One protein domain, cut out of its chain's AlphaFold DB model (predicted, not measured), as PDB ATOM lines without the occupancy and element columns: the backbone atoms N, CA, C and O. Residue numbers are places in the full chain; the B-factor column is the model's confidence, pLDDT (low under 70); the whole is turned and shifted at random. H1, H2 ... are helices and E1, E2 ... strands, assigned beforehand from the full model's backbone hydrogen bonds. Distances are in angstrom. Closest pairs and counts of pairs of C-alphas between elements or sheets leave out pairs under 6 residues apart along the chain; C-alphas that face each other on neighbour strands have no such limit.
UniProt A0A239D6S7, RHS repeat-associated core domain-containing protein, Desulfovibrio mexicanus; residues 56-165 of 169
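This is residues 56 to 165 of the 169 residues of the protein "RHS repeat-associated core domain-containing protein" of Desulfovibrio mexicanus (UniProt A0A239D6S7). One strongly twisted six-stranded sheet is covered on one face by two short helices, H2 and H3, while a third, H1, sits far out at one end and only grazes the sheet. The sheet runs E5 - E1 - E2 - E3 - E4 - E6, all antiparallel, and the way across it turns by 83 degrees from edge to edge. The printed part has 110 residues, with named elements in the order E1 H1 E2 E3 E4 E5 H2 E6 H3; the class is mixed, helices and strands, with under half of the residues in named elements. The whole is compact, with a radius of gyration of the C-alphas of 13.0 A, and spans 37 by 31 by 23 A.

E1 is residues 56 to 60, 13.9 A long, beginning at C-alpha 56 (102.159, 179.365, 224.886). H1 is residues 66 to 71, and E2 residues 73 to 78, 16.0 A. E3 is residues 83 to 87, 12.8 A, and E4 residues 105 to 110, 15.8 A, beginning at C-alpha 105 (96.036, 200.359, 220.126). E5 is residues 121 to 124, H2 residues 130 to 136 and E6 residues 142 to 145. H3 is residues 155 to 163, 12.2 A, ending at C-alpha 163 (100.652, 187.813, 236.868).

E5 and E6 are the edge strands. E5 and E1 pair through N 58 and O 121, 2.8 A. E1 and E2 pair through N 57 and O 76, 2.8 A. E2, E3 and E4 form a meander, each strand the antiparallel neighbour of the one before; N 77 and O 84 are 2.8 A apart, and N 107 and O 87 2.8 A. Both steps, E2 to E3 and E3 to E4, are hairpins. E4 is staggered: its residues 107 to 110 pair with E3 and 105 to 107 with E6, where N 106 and O 144 are 2.9 A apart. H2 and H3 are on one face of the sheet, in two layers, a sheet and a layer of helices. H3 has a height of 7.7 A over the sheet and lies over none of its strands, but only just, with 2 C-alphas falling on E2 and 2 on E3; its closest C-alphas to E2 are Pro 157 and Ile 77, 6.4 A. H2 has a height of 9.5 A and lies only just over E2, with 3 of its C-alphas falling on it, and runs across the strands at 72 degrees to E2 on the local plane. H2 and H3 only just touch, with 3 pairs of C-alphas within 8 A, the closest Val 133 and Val 160, 6.5 A, at a steep tilt of 52 degrees, opposite ways. H1 is apart from both. In the three helices every O i to N i+4 pair is within hydrogen-bond range.

The two C-alphas farthest apart are those of Asp 64 and Asn 127, 37.9 A. The printed part has no cut. The one long link is E3 to E4, residues 88 to 104. Mean pLDDT of the printed part is 82.4; residues 63 to 64, 67 to 71 and 93 to 100 are under 70.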
ATOM      1  N   VAL A  56     101.670 178.288 225.751       91.56
ATOM      2  CA  VAL A  56     102.159 179.365 224.886       91.56
ATOM      3  C   VAL A  56     102.491 178.768 223.538       91.56
ATOM      4  O   VAL A  56     103.265 177.818 223.445       91.56
ATOM      5  N   CYS A  57     101.928 179.341 222.487       91.44
ATOM      6  CA  CYS A  57     102.168 178.934 221.119       91.44
ATOM      7  C   CYS A  57     102.968 180.003 220.380       91.44
ATOM      8  O   CYS A  57     102.694 181.194 220.493       91.44
ATOM      9  N   LYS A  58     103.939 179.556 219.589       90.00
ATOM     10  CA  LYS A  58     104.771 180.361 218.698       90.00
ATOM     11  C   LYS A  58     104.548 179.937 217.258       90.00
ATOM     12  O   LYS A  58     104.541 178.738 216.960       90.00
ATOM     13  N   ARG A  59     104.512 180.904 216.344       86.19
ATOM     14  CA  ARG A  59     104.597 180.643 214.903       86.19
ATOM     15  C   ARG A  59     105.223 181.800 214.115       86.19
ATOM     16  O   ARG A  59     105.308 182.903 214.644       86.19
ATOM     17  N   PRO A  60     105.613 181.569 212.853       80.19
ATOM     18  CA  PRO A  60     106.007 182.625 211.923       80.19
ATOM     19  C   PRO A  60     104.912 183.680 211.706       80.19
ATOM     20  O   PRO A  60     103.725 183.345 211.619       80.19
ATOM     21  N   VAL A  61     105.312 184.941 211.552       74.81
ATOM     22  CA  VAL A  61     104.412 186.034 211.137       74.81
ATOM     23  C   VAL A  61     103.984 185.870 209.672       74.81
ATOM     24  O   VAL A  61     104.793 185.495 208.819       74.81
ATOM     25  N   ASP A  62     102.727 186.176 209.337       70.25
ATOM     26  CA  ASP A  62     102.241 186.063 207.953       70.25
ATOM     27  C   ASP A  62     102.536 187.354 207.178       70.25
ATOM     28  O   ASP A  62     101.705 188.255 207.063       70.25
ATOM     29  N   VAL A  63     103.757 187.436 206.647       66.88
ATOM     30  CA  VAL A  63     104.229 188.533 205.793       66.88
ATOM     31  C   VAL A  63     104.749 187.996 204.460       66.88
ATOM     32  O   VAL A  63     105.364 186.930 204.405       66.88
ATOM     33  N   ASP A  64     104.581 188.772 203.385       63.06
ATOM     34  CA  ASP A  64     105.014 188.419 202.017       63.06
ATOM     35  C   ASP A  64     106.548 188.424 201.821       63.06
ATOM     36  O   ASP A  64     107.053 188.342 200.701       63.06
ATOM     37  N   ASN A  65     107.318 188.522 202.907       71.06
ATOM     38  CA  ASN A  65     108.772 188.494 202.896       71.06
ATOM     39  C   ASN A  65     109.278 187.259 203.646       71.06
ATOM     40  O   ASN A  65     109.227 187.201 204.873       71.06
ATOM     41  N   ASP A  66     109.818 186.299 202.895       70.06
ATOM     42  CA  ASP A  66     110.287 185.020 203.429       70.06
ATOM     43  C   ASP A  66     111.423 185.177 204.454       70.06
ATOM     44  O   ASP A  66     111.512 184.410 205.407       70.06
ATOM     45  N   PHE A  67     112.260 186.213 204.326       66.00
ATOM     46  CA  PHE A  67     113.280 186.503 205.334       66.00
ATOM     47  C   PHE A  67     112.630 186.899 206.661       66.00
ATOM     48  O   PHE A  67     112.948 186.314 207.689       66.00
ATOM     49  N   VAL A  68     111.678 187.837 206.628       65.44
ATOM     50  CA  VAL A  68     110.994 188.351 207.827       65.44
ATOM     51  C   VAL A  68     110.113 187.282 208.466       65.44
ATOM     52  O   VAL A  68     110.161 187.110 209.679       65.44
ATOM     53  N   ARG A  69     109.388 186.503 207.658       63.47
ATOM     54  CA  ARG A  69     108.568 185.377 208.121       63.47
ATOM     55  C   ARG A  69     109.371 184.382 208.958       63.47
ATOM     56  O   ARG A  69     108.870 183.883 209.953       63.47
ATOM     57  N   ASN A  70     110.618 184.107 208.579       59.50
ATOM     58  CA  ASN A  70     111.460 183.135 209.278       59.50
ATOM     59  C   ASN A  70     112.232 183.708 210.482       59.50
ATOM     60  O   ASN A  70     112.851 182.927 211.205       59.50
ATOM     61  N   VAL A  71     112.233 185.031 210.694       62.75
ATOM     62  CA  VAL A  71     112.957 185.668 211.817       62.75
ATOM     63  C   VAL A  71     112.058 186.378 212.823       62.75
ATOM     64  O   VAL A  71     112.504 186.641 213.936       62.75
ATOM     65  N   ALA A  72     110.825 186.715 212.447       72.75
ATOM     66  CA  ALA A  72     109.854 187.317 213.343       72.75
ATOM     67  C   ALA A  72     108.897 186.237 213.846       72.75
ATOM     68  O   ALA A  72     108.143 185.625 213.085       72.75
ATOM     69  N   ASP A  73     108.962 186.017 215.153       79.19
ATOM     70  CA  ASP A  73     108.122 185.072 215.860       79.19
ATOM     71  C   ASP A  73     106.871 185.780 216.383       79.19
ATOM     72  O   ASP A  73     106.923 186.918 216.849       79.19
ATOM     73  N   HIS A  74     105.737 185.097 216.308       85.75
ATOM     74  CA  HIS A  74     104.466 185.540 216.860       85.75
ATOM     75  C   HIS A  74     104.028 184.594 217.963       85.75
ATOM     76  O   HIS A  74     103.938 183.385 217.728       85.75
ATOM     77  N   TYR A  75     103.736 185.145 219.138       88.75
ATOM     78  CA  TYR A  75     103.321 184.383 220.307       88.75
ATOM     79  C   TYR A  75     101.858 184.663 220.655       88.75
ATOM     80  O   TYR A  75     101.371 185.790 220.546       88.75
ATOM     81  N   PHE A  76     101.158 183.619 221.079       91.69
ATOM     82  CA  PHE A  76      99.782 183.673 221.563       91.69
ATOM     83  C   PHE A  76      99.579 182.633 222.666       91.69
ATOM     84  O   PHE A  76     100.329 181.657 222.755       91.69
ATOM     85  N   ILE A  77      98.583 182.854 223.519       92.31
ATOM     86  CA  ILE A  77      98.217 181.939 224.599       92.31
ATOM     87  C   ILE A  77      97.061 181.060 224.130       92.31
ATOM     88  O   ILE A  77      96.154 181.501 223.421       92.31
ATOM     89  N   LYS A  78      97.115 179.801 224.534       91.56
ATOM     90  CA  LYS A  78      96.053 178.826 224.387       91.56
ATOM     91  C   LYS A  78      95.729 178.251 225.757       91.56
ATOM     92  O   LYS A  78      96.625 177.782 226.445       91.56
ATOM     93  N   THR A  79      94.459 178.264 226.100       87.88
ATOM     94  CA  THR A  79      93.872 177.548 227.230       87.88
ATOM     95  C   THR A  79      92.883 176.518 226.690       87.88
ATOM     96  O   THR A  79      92.717 176.389 225.466       87.88
ATOM     97  N   ASP A  80      92.206 175.781 227.564       80.88
ATOM     98  CA  ASP A  80      91.165 174.847 227.138       80.88
ATOM     99  C   ASP A  80      89.915 175.577 226.619       80.88
ATOM    100  O   ASP A  80      89.158 175.037 225.804       80.88
ATOM    101  N   SER A  81      89.724 176.837 227.024       81.62
ATOM    102  CA  SER A  81      88.580 177.658 226.626       81.62
ATOM    103  C   SER A  81      88.861 178.584 225.439       81.62
ATOM    104  O   SER A  81      87.951 178.856 224.648       81.62
ATOM    105  N   THR A  82      90.092 179.092 225.305       85.31
ATOM    106  CA  THR A  82      90.389 180.230 224.426       85.31
ATOM    107  C   THR A  82      91.774 180.125 223.782       85.31
ATOM    108  O   THR A  82      92.768 179.820 224.428       85.31
ATOM    109  N   GLU A  83      91.872 180.462 222.494       91.81
ATOM    110  CA  GLU A  83      93.145 180.746 221.817       91.81
ATOM    111  C   GLU A  83      93.183 182.239 221.497       91.81
ATOM    112  O   GLU A  83      92.375 182.722 220.705       91.81
ATOM    113  N   SER A  84      94.093 182.989 222.116       91.56
ATOM    114  CA  SER A  84      94.126 184.446 221.993       91.56
ATOM    115  C   SER A  84      95.546 184.991 222.022       91.56
ATOM    116  O   SER A  84      96.425 184.501 222.729       91.56
ATOM    117  N   GLY A  85      95.780 186.029 221.231       90.31
ATOM    118  CA  GLY A  85      97.076 186.682 221.101       90.31
ATOM    119  C   GLY A  85      96.904 188.172 220.878       90.31
ATOM    120  O   GLY A  85      95.818 188.638 220.538       90.31
ATOM    121  N   MET A  86      97.979 188.923 221.066       88.25
ATOM    122  CA  MET A  86      97.953 190.367 220.871       88.25
ATOM    123  C   MET A  86      97.818 190.707 219.378       88.25
ATOM    124  O   MET A  86      98.477 190.102 218.528       88.25
ATOM    125  N   GLY A  87      96.979 191.689 219.060       87.06
ATOM    126  CA  GLY A  87      96.861 192.239 217.715       87.06
ATOM    127  C   GLY A  87      96.069 193.542 217.675       87.06
ATOM    128  O   GLY A  87      95.451 193.964 218.652       87.06
ATOM    129  N   ILE A  88      96.073 194.198 216.519       83.00
ATOM    130  CA  ILE A  88      95.305 195.429 216.302       83.00
ATOM    131  C   ILE A  88      93.831 195.079 216.030       83.00
ATOM    132  O   ILE A  88      93.556 194.211 215.192       83.00
ATOM    133  N   PRO A  89      92.862 195.768 216.666       81.38
ATOM    134  CA  PRO A  89      91.441 195.548 216.421       81.38
ATOM    135  C   PRO A  89      91.091 195.604 214.925       81.38
ATOM    136  O   PRO A  89      91.435 196.555 214.222       81.38
ATOM    137  N   GLY A  90      90.389 194.581 214.430       75.00
ATOM    138  CA  GLY A  90      89.970 194.492 213.027       75.00
ATOM    139  C   GLY A  90      91.036 193.973 212.053       75.00
ATOM    140  O   GLY A  90      90.751 193.874 210.859       75.00
ATOM    141  N   ARG A  91      92.234 193.610 212.531       77.31
ATOM    142  CA  ARG A  91      93.232 192.861 211.752       77.31
ATOM    143  C   ARG A  91      93.147 191.364 212.044       77.31
ATOM    144  O   ARG A  91      92.597 190.940 213.058       77.31
ATOM    145  N   ALA A  92      93.664 190.555 211.122       71.06
ATOM    146  CA  ALA A  92      93.719 189.111 211.305       71.06
ATOM    147  C   ALA A  92      94.767 188.724 212.366       71.06
ATOM    148  O   ALA A  92      95.779 189.407 212.515       71.06
ATOM    149  N   ALA A  93      94.551 187.583 213.030       69.50
ATOM    150  CA  ALA A  93      95.367 186.991 214.104       69.50
ATOM    151  C   ALA A  93      96.844 186.697 213.752       69.50
ATOM    152  O   ALA A  93      97.580 186.056 214.489       69.50
ATOM    153  N   ASN A  94      97.275 187.051 212.550       63.59
ATOM    154  CA  ASN A  94      98.581 186.747 211.991       63.59
ATOM    155  C   ASN A  94      99.362 187.960 211.518       63.59
ATOM    156  O   ASN A  94     100.507 187.817 211.085       63.59
ATOM    157  N   GLN A  95      98.734 189.127 211.569       64.88
ATOM    158  CA  GLN A  95      99.368 190.366 211.188       64.88
ATOM    159  C   GLN A  95     100.180 190.824 212.387       64.88
ATOM    160  O   GLN A  95      99.630 191.362 213.342       64.88
ATOM    161  N   SER A  96     101.484 190.556 212.341       59.81
ATOM    162  CA  SER A  96     102.417 191.138 213.294       59.81
ATOM    163  C   SER A  96     102.329 192.648 213.217       59.81
ATOM    164  O   SER A  96     102.338 193.212 212.117       59.81
ATOM    165  N   ASP A  97     102.337 193.287 214.372       63.09
ATOM    166  CA  ASP A  97     102.483 194.725 214.455       63.09
ATOM    167  C   ASP A  97     103.828 195.121 213.825       63.09
ATOM    168  O   ASP A  97     104.905 194.652 214.210       63.09
ATOM    169  N   SER A  98     103.766 195.906 212.752       61.12
ATOM    170  CA  SER A  98     104.948 196.370 212.029       61.12
ATOM    171  C   SER A  98     105.518 197.612 212.715       61.12
ATOM    172  O   SER A  98     104.812 198.295 213.445       61.12
ATOM    173  N   ILE A  99     106.754 198.024 212.404       61.28
ATOM    174  CA  ILE A  99     107.260 199.356 212.810       61.28
ATOM    175  C   ILE A  99     106.325 200.503 212.375       61.28
ATOM    176  O   ILE A  99     106.310 201.571 212.979       61.28
ATOM    177  N   ASN A 100     105.513 200.277 211.341       65.00
ATOM    178  CA  ASN A 100     104.499 201.227 210.888       65.00
ATOM    179  C   ASN A 100     103.293 201.345 211.841       65.00
ATOM    180  O   ASN A 100     102.509 202.277 211.703       65.00
ATOM    181  N   ASP A 101     103.166 200.434 212.806       75.12
ATOM    182  CA  ASP A 101     102.097 200.366 213.801       75.12
ATOM    183  C   ASP A 101     102.556 200.840 215.193       75.12
ATOM    184  O   ASP A 101     101.873 200.610 216.192       75.12
ATOM    185  N   LEU A 102     103.697 201.539 215.285       81.12
ATOM    186  CA  LEU A 102     104.159 202.172 216.526       81.12
ATOM    187  C   LEU A 102     103.027 202.959 217.203       81.12
ATOM    188  O   LEU A 102     102.418 203.843 216.599       81.12
ATOM    189  N   PHE A 103     102.777 202.659 218.480       83.81
ATOM    190  CA  PHE A 103     101.724 203.244 219.317       83.81
ATOM    191  C   PHE A 103     100.275 202.928 218.915       83.81
ATOM    192  O   PHE A 103      99.357 203.539 219.487       83.81
ATOM    193  N   ALA A 104     100.051 202.004 217.975       84.94
ATOM    194  CA  ALA A 104      98.719 201.498 217.665       84.94
ATOM    195  C   ALA A 104      98.081 200.884 218.918       84.94
ATOM    196  O   ALA A 104      98.766 200.290 219.748       84.94
ATOM    197  N   GLN A 105      96.768 201.051 219.070       86.06
ATOM    198  CA  GLN A 105      96.036 200.359 220.126       86.06
ATOM    199  C   GLN A 105      95.977 198.870 219.779       86.06
ATOM    200  O   GLN A 105      95.512 198.518 218.693       86.06
ATOM    201  N   THR A 106      96.423 198.025 220.701       87.94
ATOM    202  CA  THR A 106      96.332 196.571 220.596       87.94
ATOM    203  C   THR A 106      95.337 196.021 221.605       87.94
ATOM    204  O   THR A 106      95.035 196.631 222.636       87.94
ATOM    205  N   GLN A 107      94.808 194.855 221.269       91.06
ATOM    206  CA  GLN A 107      93.920 194.075 222.107       91.06
ATOM    207  C   GLN A 107      94.254 192.592 221.963       91.06
ATOM    208  O   GLN A 107      94.907 192.163 221.006       91.06
ATOM    209  N   TRP A 108      93.722 191.791 222.870       89.94
ATOM    210  CA  TRP A 108      93.601 190.358 222.671       89.94
ATOM    211  C   TRP A 108      92.651 190.089 221.496       89.94
ATOM    212  O   TRP A 108      91.535 190.614 221.449       89.94
ATOM    213  N   VAL A 109      93.085 189.309 220.512       90.12
ATOM    214  CA  VAL A 109      92.285 188.912 219.346       90.12
ATOM    215  C   VAL A 109      92.210 187.397 219.247       90.12
ATOM    216  O   VAL A 109      93.149 186.689 219.609       90.12
ATOM    217  N   ASP A 110      91.094 186.905 218.718       90.00
ATOM    218  CA  ASP A 110      90.851 185.477 218.537       90.00
ATOM    219  C   ASP A 110      91.906 184.840 217.619       90.00
ATOM    220  O   ASP A 110      92.114 185.276 216.486       90.00
ATOM    221  N   HIS A 111      92.573 183.809 218.127       89.00
ATOM    222  CA  HIS A 111      93.578 182.999 217.442       89.00
ATOM    223  C   HIS A 111      93.109 181.554 217.231       89.00
ATOM    224  O   HIS A 111      93.929 180.686 216.927       89.00
ATOM    225  N   THR A 112      91.807 181.283 217.340       89.44
ATOM    226  CA  THR A 112      91.238 179.940 217.192       89.44
ATOM    227  C   THR A 112      91.744 179.229 215.937       89.44
ATOM    228  O   THR A 112      91.611 179.698 214.803       89.44
ATOM    229  N   GLY A 113      92.321 178.047 216.144       87.31
ATOM    230  CA  GLY A 113      92.819 177.175 215.088       87.31
ATOM    231  C   GLY A 113      94.245 177.485 214.640       87.31
ATOM    232  O   GLY A 113      94.800 176.694 213.874       87.31
ATOM    233  N   GLN A 114      94.875 178.558 215.135       87.62
ATOM    234  CA  GLN A 114      96.289 178.816 214.857       87.62
ATOM    235  C   GLN A 114      97.174 177.738 215.496       87.62
ATOM    236  O   GLN A 114      98.153 177.333 214.878       87.62
ATOM    237  N   SER A 115      96.787 177.179 216.652       87.94
ATOM    238  CA  SER A 115      97.540 176.095 217.310       87.94
ATOM    239  C   SER A 115      97.634 174.802 216.486       87.94
ATOM    240  O   SER A 115      98.557 174.013 216.666       87.94
ATOM    241  N   LYS A 116      96.693 174.580 215.556       88.19
ATOM    242  CA  LYS A 116      96.597 173.356 214.737       88.19
ATOM    243  C   LYS A 116      97.419 173.419 213.451       88.19
ATOM    244  O   LYS A 116      97.435 172.455 212.684       88.19
ATOM    245  N   ARG A 117      98.051 174.557 213.163       85.44
ATOM    246  CA  ARG A 117      98.830 174.731 211.939       85.44
ATOM    247  C   ARG A 117     100.172 173.994 212.025       85.44
ATOM    248  O   ARG A 117     100.762 173.920 213.100       85.44
ATOM    249  N   PRO A 118     100.703 173.492 210.896       85.00
ATOM    250  CA  PRO A 118     101.940 172.706 210.887       85.00
ATOM    251  C   PRO A 118     103.201 173.517 211.236       85.00
ATOM    252  O   PRO A 118     104.221 172.937 211.592       85.00
ATOM    253  N   ASP A 119     103.146 174.843 211.116       85.06
ATOM    254  CA  ASP A 119     104.228 175.789 211.409       85.06
ATOM    255  C   ASP A 119     104.212 176.308 212.858       85.06
ATOM    256  O   ASP A 119     105.074 177.103 213.237       85.06
ATOM    257  N   THR A 120     103.258 175.854 213.674       88.75
ATOM    258  CA  THR A 120     103.075 176.313 215.052       88.75
ATOM    259  C   THR A 120     103.682 175.336 216.054       88.75
ATOM    260  O   THR A 120     103.581 174.118 215.911       88.75
ATOM    261  N   LYS A 121     104.327 175.874 217.090       90.88
ATOM    262  CA  LYS A 121     104.886 175.113 218.211       90.88
ATOM    263  C   LYS A 121     104.296 175.635 219.510       90.88
ATOM    264  O   LYS A 121     104.405 176.828 219.761       90.88
ATOM    265  N   CYS A 122     103.714 174.757 220.317       90.25
ATOM    266  CA  CYS A 122     103.139 175.110 221.613       90.25
ATOM    267  C   CYS A 122     103.883 174.406 222.749       90.25
ATOM    268  O   CYS A 122     104.390 173.295 222.567       90.25
ATOM    269  N   TRP A 123     103.942 175.059 223.905       88.00
ATOM    270  CA  TRP A 123     104.551 174.528 225.119       88.00
ATOM    271  C   TRP A 123     103.664 174.830 226.318       88.00
ATOM    272  O   TRP A 123     103.195 175.957 226.470       88.00
ATOM    273  N   THR A 124     103.479 173.831 227.170       87.88
ATOM    274  CA  THR A 124     102.748 173.934 228.432       87.88
ATOM    275  C   THR A 124     103.506 174.786 229.440       87.88
ATOM    276  O   THR A 124     104.720 174.625 229.605       87.88
ATOM    277  N   VAL A 125     102.793 175.656 230.151       85.19
ATOM    278  CA  VAL A 125     103.337 176.482 231.230       85.19
ATOM    279  C   VAL A 125     102.793 175.966 232.566       85.19
ATOM    280  O   VAL A 125     101.598 176.090 232.821       85.19
ATOM    281  N   PRO A 126     103.634 175.359 233.424       81.31
ATOM    282  CA  PRO A 126     103.196 174.879 234.730       81.31
ATOM    283  C   PRO A 126     103.039 176.033 235.733       81.31
ATOM    284  O   PRO A 126     103.668 177.078 235.578       81.31
ATOM    285  N   ASN A 127     102.297 175.787 236.819       81.81
ATOM    286  CA  ASN A 127     102.124 176.705 237.958       81.81
ATOM    287  C   ASN A 127     101.478 178.052 237.590       81.81
ATOM    288  O   ASN A 127     101.917 179.109 238.049       81.81
ATOM    289  N   VAL A 128     100.454 178.014 236.743       83.12
ATOM    290  CA  VAL A 128      99.670 179.186 236.344       83.12
ATOM    291  C   VAL A 128      98.190 178.879 236.546       83.12
ATOM    292  O   VAL A 128      97.736 177.786 236.222       83.12
ATOM    293  N   ASP A 129      97.445 179.843 237.083       83.56
ATOM    294  CA  ASP A 129      95.991 179.771 237.223       83.56
ATOM    295  C   ASP A 129      95.320 180.047 235.867       83.56
ATOM    296  O   ASP A 129      95.310 181.184 235.384       83.56
ATOM    297  N   GLU A 130      94.748 179.012 235.246       83.88
ATOM    298  CA  GLU A 130      94.048 179.138 233.964       83.88
ATOM    299  C   GLU A 130      92.860 180.108 234.041       83.88
ATOM    300  O   GLU A 130      92.660 180.891 233.116       83.88
ATOM    301  N   GLN A 131      92.103 180.146 235.144       83.81
ATOM    302  CA  GLN A 131      90.949 181.048 235.260       83.81
ATOM    303  C   GLN A 131      91.389 182.514 235.287       83.81
ATOM    304  O   GLN A 131      90.715 183.384 234.724       83.81
ATOM    305  N   CYS A 132      92.532 182.790 235.920       87.06
ATOM    306  CA  CYS A 132      93.179 184.096 235.865       87.06
ATOM    307  C   CYS A 132      93.589 184.444 234.428       87.06
ATOM    308  O   CYS A 132      93.263 185.532 233.941       87.06
ATOM    309  N   VAL A 133      94.234 183.513 233.720       88.19
ATOM    310  CA  VAL A 133      94.655 183.707 232.325       88.19
ATOM    311  C   VAL A 133      93.445 183.976 231.427       88.19
ATOM    312  O   VAL A 133      93.412 184.994 230.734       88.19
ATOM    313  N   ASP A 134      92.407 183.147 231.511       86.94
ATOM    314  CA  ASP A 134      91.151 183.256 230.760       86.94
ATOM    315  C   ASP A 134      90.390 184.557 231.024       86.94
ATOM    316  O   ASP A 134      89.609 185.017 230.186       86.94
ATOM    317  N   ALA A 135      90.573 185.176 232.189       87.38
ATOM    318  CA  ALA A 135      90.006 186.487 232.472       87.38
ATOM    319  C   ALA A 135      90.744 187.608 231.722       87.38
ATOM    320  O   ALA A 135      90.105 188.567 231.275       87.38
ATOM    321  N   LEU A 136      92.064 187.479 231.565       89.19
ATOM    322  CA  LEU A 136      92.930 188.501 230.977       89.19
ATOM    323  C   LEU A 136      93.004 188.416 229.453       89.19
ATOM    324  O   LEU A 136      92.936 189.456 228.801       89.19
ATOM    325  N   ILE A 137      93.053 187.213 228.874       90.75
ATOM    326  CA  ILE A 137      93.262 187.023 227.427       90.75
ATOM    327  C   ILE A 137      91.983 187.100 226.584       90.75
ATOM    328  O   ILE A 137      91.996 186.760 225.396       90.75
ATOM    329  N   ARG A 138      90.857 187.524 227.170       90.12
ATOM    330  CA  ARG A 138      89.564 187.555 226.470       90.12
ATOM    331  C   ARG A 138      89.646 188.447 225.235       90.12
ATOM    332  O   ARG A 138      90.052 189.603 225.367       90.12
ATOM    333  N   PRO A 139      89.216 187.968 224.055       89.19
ATOM    334  CA  PRO A 139      89.202 188.794 222.860       89.19
ATOM    335  C   PRO A 139      88.469 190.124 223.088       89.19
ATOM    336  O   PRO A 139      87.340 190.150 223.579       89.19
ATOM    337  N   GLY A 140      89.121 191.227 222.727       86.19
ATOM    338  CA  GLY A 140      88.651 192.594 222.957       86.19
ATOM    339  C   GLY A 140      89.177 193.256 224.233       86.19
ATOM    340  O   GLY A 140      89.008 194.463 224.375       86.19
ATOM    341  N   ASN A 141      89.834 192.523 225.137       89.81
ATOM    342  CA  ASN A 141      90.555 193.143 226.246       89.81
ATOM    343  C   ASN A 141      91.747 193.944 225.710       89.81
ATOM    344  O   ASN A 141      92.537 193.432 224.914       89.81
ATOM    345  N   ASP A 142      91.892 195.184 226.172       89.00
ATOM    346  CA  ASP A 142      92.998 196.051 225.779       89.00
ATOM    347  C   ASP A 142      94.336 195.514 226.298       89.00
ATOM    348  O   ASP A 142      94.499 195.266 227.492       89.00
ATOM    349  N   THR A 143      95.318 195.414 225.405       86.19
ATOM    350  CA  THR A 143      96.721 195.138 225.753       86.19
ATOM    351  C   THR A 143      97.544 196.423 225.817       86.19
ATOM    352  O   THR A 143      98.703 196.409 226.204       86.19
ATOM    353  N   GLY A 144      96.963 197.568 225.448       87.06
ATOM    354  CA  GLY A 144      97.613 198.877 225.504       87.06
ATOM    355  C   GLY A 144      98.169 199.329 224.156       87.06
ATOM    356  O   GLY A 144      97.697 198.924 223.098       87.06
ATOM    357  N   ARG A 145      99.157 200.230 224.179       87.69
ATOM    358  CA  ARG A 145      99.777 200.754 222.951       87.69
ATOM    359  C   ARG A 145     100.947 199.897 222.531       87.69
ATOM    360  O   ARG A 145     101.854 199.712 223.339       87.69
ATOM    361  N   TRP A 146     100.959 199.446 221.287       84.25
ATOM    362  CA  TRP A 146     102.045 198.633 220.777       84.25
ATOM    363  C   TRP A 146     103.374 199.384 220.803       84.25
ATOM    364  O   TRP A 146     103.502 200.494 220.269       84.25
ATOM    365  N   LEU A 147     104.360 198.760 221.436       82.75
ATOM    366  CA  LEU A 147     105.714 199.269 221.578       82.75
ATOM    367  C   LEU A 147     106.689 198.088 221.520       82.75
ATOM    368  O   LEU A 147     106.634 197.239 222.413       82.75
ATOM    369  N   PRO A 148     107.604 198.043 220.535       79.25
ATOM    370  CA  PRO A 148     108.588 196.971 220.429       79.25
ATOM    371  C   PRO A 148     109.378 196.791 221.730       79.25
ATOM    372  O   PRO A 148     109.954 197.753 222.243       79.25
ATOM    373  N   GLY A 149     109.419 195.568 222.251       77.31
ATOM    374  CA  GLY A 149     110.125 195.186 223.473       77.31
ATOM    375  C   GLY A 149     109.482 195.651 224.783       77.31
ATOM    376  O   GLY A 149     110.081 195.450 225.836       77.31
ATOM    377  N   ILE A 150     108.308 196.290 224.740       81.81
ATOM    378  CA  ILE A 150     107.575 196.747 225.933       81.81
ATOM    379  C   ILE A 150     106.175 196.146 225.939       81.81
ATOM    380  O   ILE A 150     105.798 195.464 226.878       81.81
ATOM    381  N   ASN A 151     105.410 196.382 224.879       83.69
ATOM    382  CA  ASN A 151     104.049 195.900 224.731       83.69
ATOM    383  C   ASN A 151     103.910 195.300 223.336       83.69
ATOM    384  O   ASN A 151     103.483 195.975 222.395       83.69
ATOM    385  N   ASP A 152     104.377 194.064 223.204       83.00
ATOM    386  CA  ASP A 152     104.375 193.321 221.957       83.00
ATOM    387  C   ASP A 152     103.935 191.866 222.168       83.00
ATOM    388  O   ASP A 152     103.531 191.462 223.261       83.00
ATOM    389  N   CYS A 153     103.981 191.069 221.098       82.75
ATOM    390  CA  CYS A 153     103.498 189.697 221.139       82.75
ATOM    391  C   CYS A 153     104.375 188.799 222.014       82.75
ATOM    392  O   CYS A 153     103.884 187.776 222.459       82.75
ATOM    393  N   HIS A 154     105.619 189.173 222.315       84.12
ATOM    394  CA  HIS A 154     106.506 188.427 223.204       84.12
ATOM    395  C   HIS A 154     106.286 188.829 224.669       84.12
ATOM    396  O   HIS A 154     106.272 187.964 225.551       84.12
ATOM    397  N   THR A 155     106.109 190.126 224.940       85.62
ATOM    398  CA  THR A 155     105.975 190.630 226.313       85.62
ATOM    399  C   THR A 155     104.589 190.369 226.900       85.62
ATOM    400  O   THR A 155     104.516 189.872 228.020       85.62
ATOM    401  N   ASN A 156     103.501 190.576 226.144       87.69
ATOM    402  CA  ASN A 156     102.130 190.405 226.658       87.69
ATOM    403  C   ASN A 156     101.857 189.020 227.251       87.69
ATOM    404  O   ASN A 156     101.386 188.937 228.386       87.69
ATOM    405  N   PRO A 157     102.135 187.918 226.520       87.94
ATOM    406  CA  PRO A 157     101.911 186.588 227.060       87.94
ATOM    407  C   PRO A 157     102.708 186.352 228.339       87.94
ATOM    408  O   PRO A 157     102.186 185.782 229.289       87.94
ATOM    409  N   THR A 158     103.952 186.833 228.386       87.81
ATOM    410  CA  THR A 158     104.818 186.688 229.561       87.81
ATOM    411  C   THR A 158     104.244 187.432 230.767       87.81
ATOM    412  O   THR A 158     104.160 186.856 231.846       87.81
ATOM    413  N   GLU A 159     103.775 188.669 230.585       87.81
ATOM    414  CA  GLU A 159     103.175 189.473 231.658       87.81
ATOM    415  C   GLU A 159     101.901 188.840 232.228       87.81
ATOM    416  O   GLU A 159     101.728 188.806 233.446       87.81
ATOM    417  N   VAL A 160     101.027 188.299 231.372       88.88
ATOM    418  CA  VAL A 160      99.821 187.582 231.816       88.88
ATOM    419  C   VAL A 160     100.186 186.346 232.629       88.88
ATOM    420  O   VAL A 160      99.629 186.132 233.705       88.88
ATOM    421  N   LEU A 161     101.127 185.540 232.138       88.38
ATOM    422  CA  LEU A 161     101.537 184.314 232.821       88.38
ATOM    423  C   LEU A 161     102.207 184.614 234.158       88.38
ATOM    424  O   LEU A 161     101.885 183.965 235.146       88.38
ATOM    425  N   ASP A 162     103.088 185.614 234.209       86.31
ATOM    426  CA  ASP A 162     103.754 186.031 235.442       86.31
ATOM    427  C   ASP A 162     102.771 186.637 236.453       86.31
ATOM    428  O   ASP A 162     102.944 186.448 237.655       86.31
ATOM    429  N   TYR A 163     101.719 187.322 235.994       86.00
ATOM    430  CA  TYR A 163     100.652 187.813 236.868       86.00
ATOM    431  C   TYR A 163      99.799 186.676 237.447       86.00
ATOM    432  O   TYR A 163      99.405 186.735 238.610       86.00
ATOM    433  N   CYS A 164      99.532 185.639 236.653       86.06
ATOM    434  CA  CYS A 164      98.702 184.493 237.034       86.06
ATOM    435  C   CYS A 164      99.494 183.322 237.640       86.06
ATOM    436  O   CYS A 164      98.961 182.220 237.781       86.06
ATOM    437  N   ARG A 165     100.763 183.536 237.991       84.75
ATOM    438  CA  ARG A 165     101.625 182.537 238.625       84.75
ATOM    439  C   ARG A 165     101.108 182.111 239.997       84.75
ATOM    440  O   ARG A 165     100.775 182.944 240.837       84.75
TER     441      ARG A 165